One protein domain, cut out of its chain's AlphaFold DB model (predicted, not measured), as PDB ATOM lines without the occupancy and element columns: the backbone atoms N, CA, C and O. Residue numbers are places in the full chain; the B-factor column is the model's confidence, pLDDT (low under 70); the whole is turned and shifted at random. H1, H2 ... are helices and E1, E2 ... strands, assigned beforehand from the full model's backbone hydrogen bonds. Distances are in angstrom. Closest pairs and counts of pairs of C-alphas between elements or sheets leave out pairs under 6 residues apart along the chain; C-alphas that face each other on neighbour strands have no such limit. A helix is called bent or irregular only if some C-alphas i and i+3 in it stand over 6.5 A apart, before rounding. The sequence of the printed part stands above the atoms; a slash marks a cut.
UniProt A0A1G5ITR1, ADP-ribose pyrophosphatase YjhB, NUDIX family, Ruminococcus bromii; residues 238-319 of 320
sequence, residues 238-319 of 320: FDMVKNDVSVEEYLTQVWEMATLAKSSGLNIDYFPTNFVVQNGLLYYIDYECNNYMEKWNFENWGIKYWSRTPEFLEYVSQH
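What this domain is: This is residues 238 to 319 of the 320 residues of the protein "ADP-ribose pyrophosphatase YjhB, NUDIX family" of Ruminococcus bromii (UniProt A0A1G5ITR1). One long helix, H2, runs along much of the domain's length, with two separate strand pairs packed along it: the hairpin E2 and E3 on its residues 249 to 257, the short pair E1 and E4 on its residues 257 to 262. H3 lies near H2 and is the element nearest to the mean of the C-alphas, while the small helices H1 and H4 lie at the end of the domain away from E1 and E4. The printed part has 82 residues, with four named helices and four named strands in the order H1, H2, E1, E2, E3, E4, H3, H4, and both two-strand sheets are antiparallel. The class is mixed, helices and strands; the whole is compact, with a radius of gyration of the C-alphas of 12.5 A, and rounded, spanning 34 by 29 by 19 A.

How they stand to each other: E2, residues 275 to 278, and E3, residues 281 to 284, form a hairpin, antiparallel at 148 degrees, with N 283 and O 276 2.8 A apart and N 278 and O 281 2.9 A apart, within hydrogen-bond range. The closest C-alphas of E3 and H2, residues 248 to 263, are those of Leu 282 and Tyr 250, 6.5 A apart. E1, residues 266 to 268, comes closest to H2 at the C-alphas of Asn 267 and Ala 261, 6.0 A apart. E1 and E4, residues 289 to 291, are antiparallel neighbours at 143 degrees, with N 267 and O 290 2.8 A apart. H3, residues 302 to 305, and H2 are near each other. H3 and H4, residues 310 to 318, touch only at the corner by their link, the closest C-alphas being those of Tyr 305 and Phe 312, 5.0 A apart. H1, residues 238 to 242, is close to H4 but not clearly touching it; the closest C-alphas are those of Lys 242 and Val 316, 7.9 A apart. H1 and H4 have every O i to N i+4 pair within hydrogen-bond range, H2 has 10 of 12, and H3 is too short for such a pair.

Where its parts are: H1 begins at C-alpha 238, (446.325, 720.480, 364.722). H2 is 23.6 A long, from C-alpha 248 at (443.591, 724.259, 352.540) to C-alpha 263 at (422.963, 713.388, 356.058); it is irregular, but only just, with C-alphas 249 and 252 6.6 A apart. E2 is 10.0 A long and E3 10.1 A. H4 is 12.4 A long and ends at C-alpha 318, (446.411, 727.328, 377.446).

The domain as a whole: The two C-alphas farthest apart are those of Ser 263 and Ser 317, 35.3 A. The printed part has no cut and no long link; E1 to E2 and E4 to H3 are short links, the others tight. The mean pLDDT of the printed part is 96.1, and no printed residue is under 70.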
ATOM      1  N   PHE A 238     445.863 719.635 363.624       97.06
ATOM      2  CA  PHE A 238     446.325 720.480 364.722       97.06
ATOM      3  C   PHE A 238     447.813 720.822 364.597       97.06
ATOM      4  O   PHE A 238     448.178 721.998 364.644       97.06
ATOM      5  N   ASP A 239     448.665 719.812 364.414       95.75
ATOM      6  CA  ASP A 239     450.113 719.994 364.302       95.75
ATOM      7  C   ASP A 239     450.481 720.785 363.047       95.75
ATOM      8  O   ASP A 239     451.352 721.654 363.101       95.75
ATOM      9  N   MET A 240     449.783 720.546 361.936       97.62
ATOM     10  CA  MET A 240     449.969 721.308 360.702       97.62
ATOM     11  C   MET A 240     449.674 722.799 360.918       97.62
ATOM     12  O   MET A 240     450.547 723.633 360.688       97.62
ATOM     13  N   VAL A 241     448.499 723.148 361.457       97.12
ATOM     14  CA  VAL A 241     448.117 724.550 361.722       97.12
ATOM     15  C   VAL A 241     449.037 725.198 362.767       97.12
ATOM     16  O   VAL A 241     449.439 726.361 362.626       97.12
ATOM     17  N   LYS A 242     449.414 724.451 363.815       96.12
ATOM     18  CA  LYS A 242     450.345 724.918 364.854       96.12
ATOM     19  C   LYS A 242     451.699 725.303 364.257       96.12
ATOM     20  O   LYS A 242     452.237 726.347 364.629       96.12
ATOM     21  N   ASN A 243     452.194 724.501 363.314       95.75
ATOM     22  CA  ASN A 243     453.484 724.670 362.647       95.75
ATOM     23  C   ASN A 243     453.419 725.504 361.354       95.75
ATOM     24  O   ASN A 243     454.381 725.504 360.592       95.75
ATOM     25  N   ASP A 244     452.315 726.222 361.116       94.50
ATOM     26  CA  ASP A 244     452.121 727.089 359.940       94.50
ATOM     27  C   ASP A 244     452.187 726.342 358.590       94.50
ATOM     28  O   ASP A 244     452.534 726.897 357.548       94.50
ATOM     29  N   VAL A 245     451.834 725.055 358.602       96.50
ATOM     30  CA  VAL A 245     451.655 724.233 357.402       96.50
ATOM     31  C   VAL A 245     450.223 724.411 356.897       96.50
ATOM     32  O   VAL A 245     449.264 724.302 357.663       96.50
ATOM     33  N   SER A 246     450.068 724.679 355.596       93.94
ATOM     34  CA  SER A 246     448.746 724.860 354.986       93.94
ATOM     35  C   SER A 246     447.910 723.580 355.053       93.94
ATOM     36  O   SER A 246     448.404 722.487 354.777       93.94
ATOM     37  N   VAL A 247     446.623 723.739 355.372       96.81
ATOM     38  CA  VAL A 247     445.625 722.658 355.403       96.81
ATOM     39  C   VAL A 247     444.494 722.866 354.389       96.81
ATOM     40  O   VAL A 247     443.494 722.152 354.418       96.81
ATOM     41  N   GLU A 248     444.637 723.844 353.488       95.38
ATOM     42  CA  GLU A 248     443.591 724.259 352.540       95.38
ATOM     43  C   GLU A 248     443.102 723.101 351.658       95.38
ATOM     44  O   GLU A 248     441.898 722.926 351.471       95.38
ATOM     45  N   GLU A 249     444.016 722.242 351.203       94.62
ATOM     46  CA  GLU A 249     443.700 721.063 350.385       94.62
ATOM     47  C   GLU A 249     442.828 720.017 351.110       94.62
ATOM     48  O   GLU A 249     442.148 719.212 350.469       94.62
ATOM     49  N   TYR A 250     442.793 720.043 352.447       97.88
ATOM     50  CA  TYR A 250     441.993 719.130 353.268       97.88
ATOM     51  C   TYR A 250     440.633 719.711 353.653       97.88
ATOM     52  O   TYR A 250     439.757 718.954 354.079       97.88
ATOM     53  N   LEU A 251     440.418 721.019 353.457       97.50
ATOM     54  CA  LEU A 251     439.139 721.660 353.764       97.50
ATOM     55  C   LEU A 251     438.007 721.023 352.958       97.50
ATOM     56  O   LEU A 251     436.975 720.674 353.523       97.50
ATOM     57  N   THR A 252     438.210 720.784 351.660       97.19
ATOM     58  CA  THR A 252     437.214 720.101 350.821       97.19
ATOM     59  C   THR A 252     436.840 718.727 351.383       97.19
ATOM     60  O   THR A 252     435.659 718.398 351.450       97.19
ATOM     61  N   GLN A 253     437.815 717.957 351.876       98.38
ATOM     62  CA  GLN A 253     437.560 716.624 352.429       98.38
ATOM     63  C   GLN A 253     436.769 716.677 353.744       98.38
ATOM     64  O   GLN A 253     435.858 715.872 353.935       98.38
ATOM     65  N   VAL A 254     437.062 717.619 354.651       98.25
ATOM     66  CA  VAL A 254     436.278 717.751 355.894       98.25
ATOM     67  C   VAL A 254     434.867 718.290 355.627       98.25
ATOM     68  O   VAL A 254     433.926 717.866 356.294       98.25
ATOM     69  N   TRP A 255     434.671 719.137 354.609       98.19
ATOM     70  CA  TRP A 255     433.337 719.567 354.162       98.19
ATOM     71  C   TRP A 255     432.497 718.405 353.619       98.19
ATOM     72  O   TRP A 255     431.310 718.280 353.946       98.19
ATOM     73  N   GLU A 256     433.107 717.524 352.826       98.19
ATOM     74  CA  GLU A 256     432.473 716.289 352.359       98.19
ATOM     75  C   GLU A 256     432.103 715.381 353.540       98.19
ATOM     76  O   GLU A 256     430.952 714.952 353.647       98.19
ATOM     77  N   MET A 257     433.026 715.164 354.487       98.19
ATOM     78  CA  MET A 257     432.743 714.413 355.717       98.19
ATOM     79  C   MET A 257     431.602 715.035 356.527       98.19
ATOM     80  O   MET A 257     430.726 714.317 357.003       98.19
ATOM     81  N   ALA A 258     431.569 716.362 356.657       98.12
ATOM     82  CA  ALA A 258     430.521 717.056 357.392       98.12
ATOM     83  C   ALA A 258     429.146 716.894 356.733       98.12
ATOM     84  O   ALA A 258     428.137 716.719 357.424       98.12
ATOM     85  N   THR A 259     429.108 716.889 355.400       98.19
ATOM     86  CA  THR A 259     427.893 716.628 354.617       98.19
ATOM     87  C   THR A 259     427.395 715.200 354.840       98.19
ATOM     88  O   THR A 259     426.212 714.995 355.122       98.19
ATOM     89  N   LEU A 260     428.299 714.217 354.787       98.44
ATOM     90  CA  LEU A 260     427.996 712.808 355.047       98.44
ATOM     91  C   LEU A 260     427.470 712.590 356.473       98.44
ATOM     92  O   LEU A 260     426.393 712.012 356.650       98.44
ATOM     93  N   ALA A 261     428.162 713.134 357.478       98.00
ATOM     94  CA  ALA A 261     427.756 713.058 358.879       98.00
ATOM     95  C   ALA A 261     426.361 713.668 359.085       98.00
ATOM     96  O   ALA A 261     425.469 713.002 359.610       98.00
ATOM     97  N   LYS A 262     426.124 714.882 358.570       97.75
ATOM     98  CA  LYS A 262     424.820 715.560 358.645       97.75
ATOM     99  C   LYS A 262     423.706 714.757 357.974       97.75
ATOM    100  O   LYS A 262     422.637 714.611 358.562       97.75
ATOM    101  N   SER A 263     423.948 714.212 356.779       97.75
ATOM    102  CA  SER A 263     422.963 713.388 356.058       97.75
ATOM    103  C   SER A 263     422.586 712.108 356.812       97.75
ATOM    104  O   SER A 263     421.465 711.623 356.686       97.75
ATOM    105  N   SER A 264     423.497 711.619 357.656       97.69
ATOM    106  CA  SER A 264     423.304 710.458 358.527       97.69
ATOM    107  C   SER A 264     422.781 710.828 359.923       97.69
ATOM    108  O   SER A 264     422.668 709.963 360.789       97.69
ATOM    109  N   GLY A 265     422.467 712.106 360.168       97.81
ATOM    110  CA  GLY A 265     421.996 712.593 361.465       97.81
ATOM    111  C   GLY A 265     423.071 712.614 362.556       97.81
ATOM    112  O   GLY A 265     422.732 712.514 363.736       97.81
ATOM    113  N   LEU A 266     424.349 712.750 362.186       97.75
ATOM    114  CA  LEU A 266     425.505 712.685 363.083       97.75
ATOM    115  C   LEU A 266     426.253 714.025 363.204       97.75
ATOM    116  O   LEU A 266     426.393 714.766 362.232       97.75
ATOM    117  N   ASN A 267     426.826 714.282 364.381       96.44
ATOM    118  CA  ASN A 267     428.013 715.122 364.545       96.44
ATOM    119  C   ASN A 267     429.227 714.244 364.847       96.44
ATOM    120  O   ASN A 267     429.165 713.386 365.729       96.44
ATOM    121  N   ILE A 268     430.333 714.537 364.172       96.88
ATOM    122  CA  ILE A 268     431.678 714.109 364.565       96.88
ATOM    123  C   ILE A 268     432.399 715.269 365.253       96.88
ATOM    124  O   ILE A 268     431.996 716.425 365.090       96.88
ATOM    125  N   ASP A 269     433.440 714.974 366.026       96.06
ATOM    126  CA  ASP A 269     434.239 716.015 366.671       96.06
ATOM    127  C   ASP A 269     435.229 716.629 365.675       96.06
ATOM    128  O   ASP A 269     436.265 716.046 365.355       96.06
ATOM    129  N   TYR A 270     434.903 717.834 365.206       97.62
ATOM    130  CA  TYR A 270     435.693 718.586 364.234       97.62
ATOM    131  C   TYR A 270     436.971 719.217 364.807       97.62
ATOM    132  O   TYR A 270     437.615 720.007 364.111       97.62
ATOM    133  N   PHE A 271     437.354 718.912 366.049       96.69
ATOM    134  CA  PHE A 271     438.599 719.422 366.602       96.69
ATOM    135  C   PHE A 271     439.820 718.873 365.828       96.69
ATOM    136  O   PHE A 271     439.883 717.669 365.563       96.69
ATOM    137  N   PRO A 272     440.813 719.710 365.462       97.12
ATOM    138  CA  PRO A 272     441.882 719.326 364.535       97.12
ATOM    139  C   PRO A 272     442.756 718.131 364.944       97.12
ATOM    140  O   PRO A 272     443.362 717.502 364.080       97.12
ATOM    141  N   THR A 273     442.844 717.790 366.234       94.62
ATOM    142  CA  THR A 273     443.619 716.623 366.700       94.62
ATOM    143  C   THR A 273     442.994 715.297 366.275       94.62
ATOM    144  O   THR A 273     443.684 714.284 366.225       94.62
ATOM    145  N   ASN A 274     441.697 715.295 365.952       96.69
ATOM    146  CA  ASN A 274     440.963 714.101 365.539       96.69
ATOM    147  C   ASN A 274     441.101 713.811 364.039       96.69
ATOM    148  O   ASN A 274     440.484 712.870 363.539       96.69
ATOM    149  N   PHE A 275     441.896 714.607 363.320       98.19
ATOM    150  CA  PHE A 275     442.094 714.474 361.887       98.19
ATOM    151  C   PHE A 275     443.564 714.280 361.564       98.19
ATOM    152  O   PHE A 275     444.380 715.139 361.884       98.19
ATOM    153  N   VAL A 276     443.884 713.168 360.904       98.25
ATOM    154  CA  VAL A 276     445.246 712.829 360.475       98.25
ATOM    155  C   VAL A 276     445.297 712.749 358.962       98.25
ATOM    156  O   VAL A 276     444.408 712.174 358.331       98.25
ATOM    157  N   VAL A 277     446.353 713.305 358.380       98.06
ATOM    158  CA  VAL A 277     446.602 713.244 356.943       98.06
ATOM    159  C   VAL A 277     447.577 712.118 356.638       98.06
ATOM    160  O   VAL A 277     448.690 712.100 357.147       98.06
ATOM    161  N   GLN A 278     447.204 711.204 355.745       97.31
ATOM    162  CA  GLN A 278     448.116 710.193 355.215       97.31
ATOM    163  C   GLN A 278     447.946 710.084 353.703       97.31
ATOM    164  O   GLN A 278     446.845 709.848 353.209       97.31
ATOM    165  N   ASN A 279     449.050 710.227 352.962       95.94
ATOM    166  CA  ASN A 279     449.073 710.144 351.495       95.94
ATOM    167  C   ASN A 279     448.036 711.070 350.816       95.94
ATOM    168  O   ASN A 279     447.354 710.658 349.882       95.94
ATOM    169  N   GLY A 280     447.880 712.301 351.321       96.12
ATOM    170  CA  GLY A 280     446.921 713.290 350.805       96.12
ATOM    171  C   GLY A 280     445.454 713.030 351.177       96.12
ATOM    172  O   GLY A 280     444.567 713.773 350.758       96.12
ATOM    173  N   LEU A 281     445.167 711.996 351.972       98.00
ATOM    174  CA  LEU A 281     443.820 711.676 352.438       98.00
ATOM    175  C   LEU A 281     443.654 712.043 353.909       98.00
ATOM    176  O   LEU A 281     444.490 711.702 354.745       98.00
ATOM    177  N   LEU A 282     442.536 712.696 354.216       98.50
ATOM    178  CA  LEU A 282     442.134 713.063 355.568       98.50
ATOM    179  C   LEU A 282     441.388 711.903 356.244       98.50
ATOM    180  O   LEU A 282     440.420 711.396 355.677       98.50
ATOM    181  N   TYR A 283     441.791 711.508 357.447       98.69
ATOM    182  CA  TYR A 283     441.129 710.476 358.251       98.69
ATOM    183  C   TYR A 283     440.592 711.073 359.545       98.69
ATOM    184  O   TYR A 283     441.336 711.753 360.246       98.69
ATOM    185  N   TYR A 284     439.343 710.762 359.891       98.44
ATOM    186  CA  TYR A 284     438.795 711.011 361.224       98.44
ATOM    187  C   TYR A 284     439.152 709.828 362.134       98.44
ATOM    188  O   TYR A 284     438.707 708.707 361.894       98.44
ATOM    189  N   ILE A 285     440.029 710.038 363.120       96.25
ATOM    190  CA  ILE A 285     440.639 708.941 363.900       96.25
ATOM    191  C   ILE A 285     439.895 708.597 365.193       96.25
ATOM    192  O   ILE A 285     440.165 707.557 365.802       96.25
ATOM    193  N   ASP A 286     438.975 709.458 365.613       92.69
ATOM    194  CA  ASP A 286     438.131 709.212 366.773       92.69
ATOM    195  C   ASP A 286     436.869 708.451 366.349       92.69
ATOM    196  O   ASP A 286     436.325 708.692 365.276       92.69
ATOM    197  N   TYR A 287     436.433 707.471 367.139       93.94
ATOM    198  CA  TYR A 287     435.225 706.709 366.801       93.94
ATOM    199  C   TYR A 287     433.971 707.317 367.410       93.94
ATOM    200  O   TYR A 287     432.888 706.893 367.039       93.94
ATOM    201  N   GLU A 288     434.089 708.292 368.309       92.00
ATOM    202  CA  GLU A 288     432.943 708.877 368.999       92.00
ATOM    203  C   GLU A 288     432.079 709.718 368.043       92.00
ATOM    204  O   GLU A 288     432.570 710.566 367.298       92.00
ATOM    205  N   CYS A 289     430.757 709.513 368.057       94.56
ATOM    206  CA  CYS A 289     429.847 710.371 367.298       94.56
ATOM    207  C   CYS A 289     428.507 710.597 368.001       94.56
ATOM    208  O   CYS A 289     427.920 709.721 368.638       94.56
ATOM    209  N   ASN A 290     427.970 711.803 367.846       94.75
ATOM    210  CA  ASN A 290     426.758 712.245 368.526       94.75
ATOM    211  C   ASN A 290     425.611 712.462 367.541       94.75
ATOM    212  O   ASN A 290     425.812 712.519 366.331       94.75
ATOM    213  N   ASN A 291     424.389 712.595 368.055       95.94
ATOM    214  CA  ASN A 291     423.260 713.035 367.236       95.94
ATOM    215  C   ASN A 291     423.490 714.460 366.725       95.94
ATOM    216  O   ASN A 291     424.047 715.296 367.438       95.94
ATOM    217  N   TYR A 292     423.026 714.733 365.507       96.75
ATOM    218  CA  TYR A 292     423.227 716.024 364.866       96.75
ATOM    219  C   TYR A 292     422.605 717.184 365.657       96.75
ATOM    220  O   TYR A 292     421.438 717.174 366.048       96.75
ATOM    221  N   MET A 293     423.403 718.231 365.807       95.69
ATOM    222  CA  MET A 293     423.119 719.528 366.385       95.69
ATOM    223  C   MET A 293     423.890 720.570 365.572       95.69
ATOM    224  O   MET A 293     425.119 720.544 365.487       95.69
ATOM    225  N   GLU A 294     423.169 721.536 365.013       95.75
ATOM    226  CA  GLU A 294     423.737 722.563 364.133       95.75
ATOM    227  C   GLU A 294     424.883 723.351 364.783       95.75
ATOM    228  O   GLU A 294     425.904 723.592 364.146       95.75
ATOM    229  N   LYS A 295     424.775 723.664 366.078       96.31
ATOM    230  CA  LYS A 295     425.802 724.414 366.818       96.31
ATOM    231  C   LYS A 295     427.167 723.716 366.909       96.31
ATOM    232  O   LYS A 295     428.151 724.391 367.178       96.31
ATOM    233  N   TRP A 296     427.216 722.394 366.729       94.38
ATOM    234  CA  TRP A 296     428.437 721.577 366.807       94.38
ATOM    235  C   TRP A 296     428.914 721.096 365.431       94.38
ATOM    236  O   TRP A 296     429.769 720.217 365.337       94.38
ATOM    237  N   ASN A 297     428.339 721.615 364.345       96.06
ATOM    238  CA  ASN A 297     428.792 721.277 363.003       96.06
ATOM    239  C   ASN A 297     430.121 721.984 362.657       96.06
ATOM    240  O   ASN A 297     430.632 722.826 363.405       96.06
ATOM    241  N   PHE A 298     430.681 721.634 361.501       97.31
ATOM    242  CA  PHE A 298     431.934 722.221 361.041       97.31
ATOM    243  C   PHE A 298     431.831 723.743 360.834       97.31
ATOM    244  O   PHE A 298     432.705 724.473 361.289       97.31
ATOM    245  N   GLU A 299     430.736 724.228 360.238       95.88
ATOM    246  CA  GLU A 299     430.486 725.650 359.930       95.88
ATOM    247  C   GLU A 299     430.487 726.543 361.173       95.88
ATOM    248  O   GLU A 299     431.090 727.613 361.181       95.88
ATOM    249  N   ASN A 300     429.790 726.111 362.223       95.94
ATOM    250  CA  ASN A 300     429.521 726.933 363.397       95.94
ATOM    251  C   ASN A 300     430.595 726.790 364.480       95.94
ATOM    252  O   ASN A 300     430.800 727.712 365.280       95.94
ATOM    253  N   TRP A 301     431.273 725.641 364.527       96.56
ATOM    254  CA  TRP A 301     432.228 725.327 365.587       96.56
ATOM    255  C   TRP A 301     433.590 724.876 365.062       96.56
ATOM    256  O   TRP A 301     434.593 725.501 365.400       96.56
ATOM    257  N   GLY A 302     433.634 723.842 364.218       95.62
ATOM    258  CA  GLY A 302     434.893 723.214 363.797       95.62
ATOM    259  C   GLY A 302     435.862 724.163 363.088       95.62
ATOM    260  O   GLY A 302     437.032 724.228 363.455       95.62
ATOM    261  N   ILE A 303     435.369 724.959 362.132       96.19
ATOM    262  CA  ILE A 303     436.170 725.848 361.273       96.19
ATOM    263  C   ILE A 303     437.060 726.817 362.061       96.19
ATOM    264  O   ILE A 303     438.132 727.201 361.592       96.19
ATOM    265  N   LYS A 304     436.660 727.159 363.293       96.75
ATOM    266  CA  LYS A 304     437.411 728.041 364.189       96.75
ATOM    267  C   LYS A 304     438.791 727.498 364.524       96.75
ATOM    268  O   LYS A 304     439.651 728.285 364.870       96.75
ATOM    269  N   TYR A 305     439.035 726.197 364.414       97.19
ATOM    270  CA  TYR A 305     440.310 725.592 364.799       97.19
ATOM    271  C   TYR A 305     441.149 725.111 363.605       97.19
ATOM    272  O   TYR A 305     442.272 724.659 363.788       97.19
ATOM    273  N   TRP A 306     440.645 725.232 362.373       97.25
ATOM    274  CA  TRP A 306     441.311 724.737 361.154       97.25
ATOM    275  C   TRP A 306     442.220 725.778 360.484       97.25
ATOM    276  O   TRP A 306     442.652 725.620 359.346       97.25
ATOM    277  N   SER A 307     442.504 726.867 361.194       95.25
ATOM    278  CA  SER A 307     443.470 727.901 360.831       95.25
ATOM    279  C   SER A 307     443.932 728.615 362.106       95.25
ATOM    280  O   SER A 307     443.406 728.360 363.190       95.25
ATOM    281  N   ARG A 308     444.909 729.522 361.999       94.56
ATOM    282  CA  ARG A 308     445.456 730.293 363.131       94.56
ATOM    283  C   ARG A 308     444.524 731.431 363.580       94.56
ATOM    284  O   ARG A 308     444.931 732.589 363.655       94.56
ATOM    285  N   THR A 309     443.264 731.112 363.839       95.88
ATOM    286  CA  THR A 309     442.274 732.038 364.404       95.88
ATOM    287  C   THR A 309     442.652 732.446 365.837       95.88
ATOM    288  O   THR A 309     443.464 731.768 366.480       95.88
ATOM    289  N   PRO A 310     442.046 733.513 366.390       96.75
ATOM    290  CA  PRO A 310     442.179 733.832 367.809       96.75
ATOM    291  C   PRO A 310     441.833 732.652 368.732       96.75
ATOM    292  O   PRO A 310     442.583 732.389 369.667       96.75
ATOM    293  N   GLU A 311     440.767 731.901 368.442       96.62
ATOM    294  CA  GLU A 311     440.331 730.748 369.238       96.62
ATOM    295  C   GLU A 311     441.357 729.609 369.239       96.62
ATOM    296  O   GLU A 311     441.609 728.994 370.278       96.62
ATOM    297  N   PHE A 312     441.974 729.330 368.087       96.00
ATOM    298  CA  PHE A 312     443.036 728.332 367.989       96.00
ATOM    299  C   PHE A 312     444.275 728.765 368.779       96.00
ATOM    300  O   PHE A 312     444.839 727.976 369.536       96.00
ATOM    301  N   LEU A 313     444.697 730.023 368.623       95.50
ATOM    302  CA  LEU A 313     445.876 730.554 369.309       95.50
ATOM    303  C   LEU A 313     445.684 730.591 370.830       95.50
ATOM    304  O   LEU A 313     446.598 730.224 371.570       95.50
ATOM    305  N   GLU A 314     444.493 730.978 371.291       95.81
ATOM    306  CA  GLU A 314     444.114 730.917 372.702       95.81
ATOM    307  C   GLU A 314     444.198 729.481 373.229       95.81
ATOM    308  O   GLU A 314     444.869 729.239 374.234       95.81
ATOM    309  N   TYR A 315     443.610 728.513 372.519       93.94
ATOM    310  CA  TYR A 315     443.692 727.104 372.902       93.94
ATOM    311  C   TYR A 315     445.143 726.621 373.024       93.94
ATOM    312  O   TYR A 315     445.505 726.033 374.046       93.94
ATOM    313  N   VAL A 316     445.983 726.904 372.019       92.62
ATOM    314  CA  VAL A 316     447.408 726.536 372.030       92.62
ATOM    315  C   VAL A 316     448.100 727.141 373.250       92.62
ATOM    316  O   VAL A 316     448.809 726.420 373.943       92.62
ATOM    317  N   SER A 317     447.869 728.419 373.563       91.69
ATOM    318  CA  SER A 317     448.488 729.085 374.720       91.69
ATOM    319  C   SER A 317     448.111 728.483 376.077       91.69
ATOM    320  O   SER A 317     448.923 728.503 376.996       91.69
ATOM    321  N   GLN A 318     446.903 727.931 376.204       88.50
ATOM    322  CA  GLN A 318     446.411 727.328 377.446       88.50
ATOM    323  C   GLN A 318     446.910 725.885 377.650       88.50
ATOM    324  O   GLN A 318     446.832 725.367 378.762       88.50
ATOM    325  N   HIS A 319     447.408 725.243 376.589       78.38
ATOM    326  CA  HIS A 319     447.774 723.822 376.566       78.38
ATOM    327  C   HIS A 319     449.205 723.572 376.039       78.38
ATOM    328  O   HIS A 319     449.506 722.457 375.610       78.38
TER     329      HIS A 319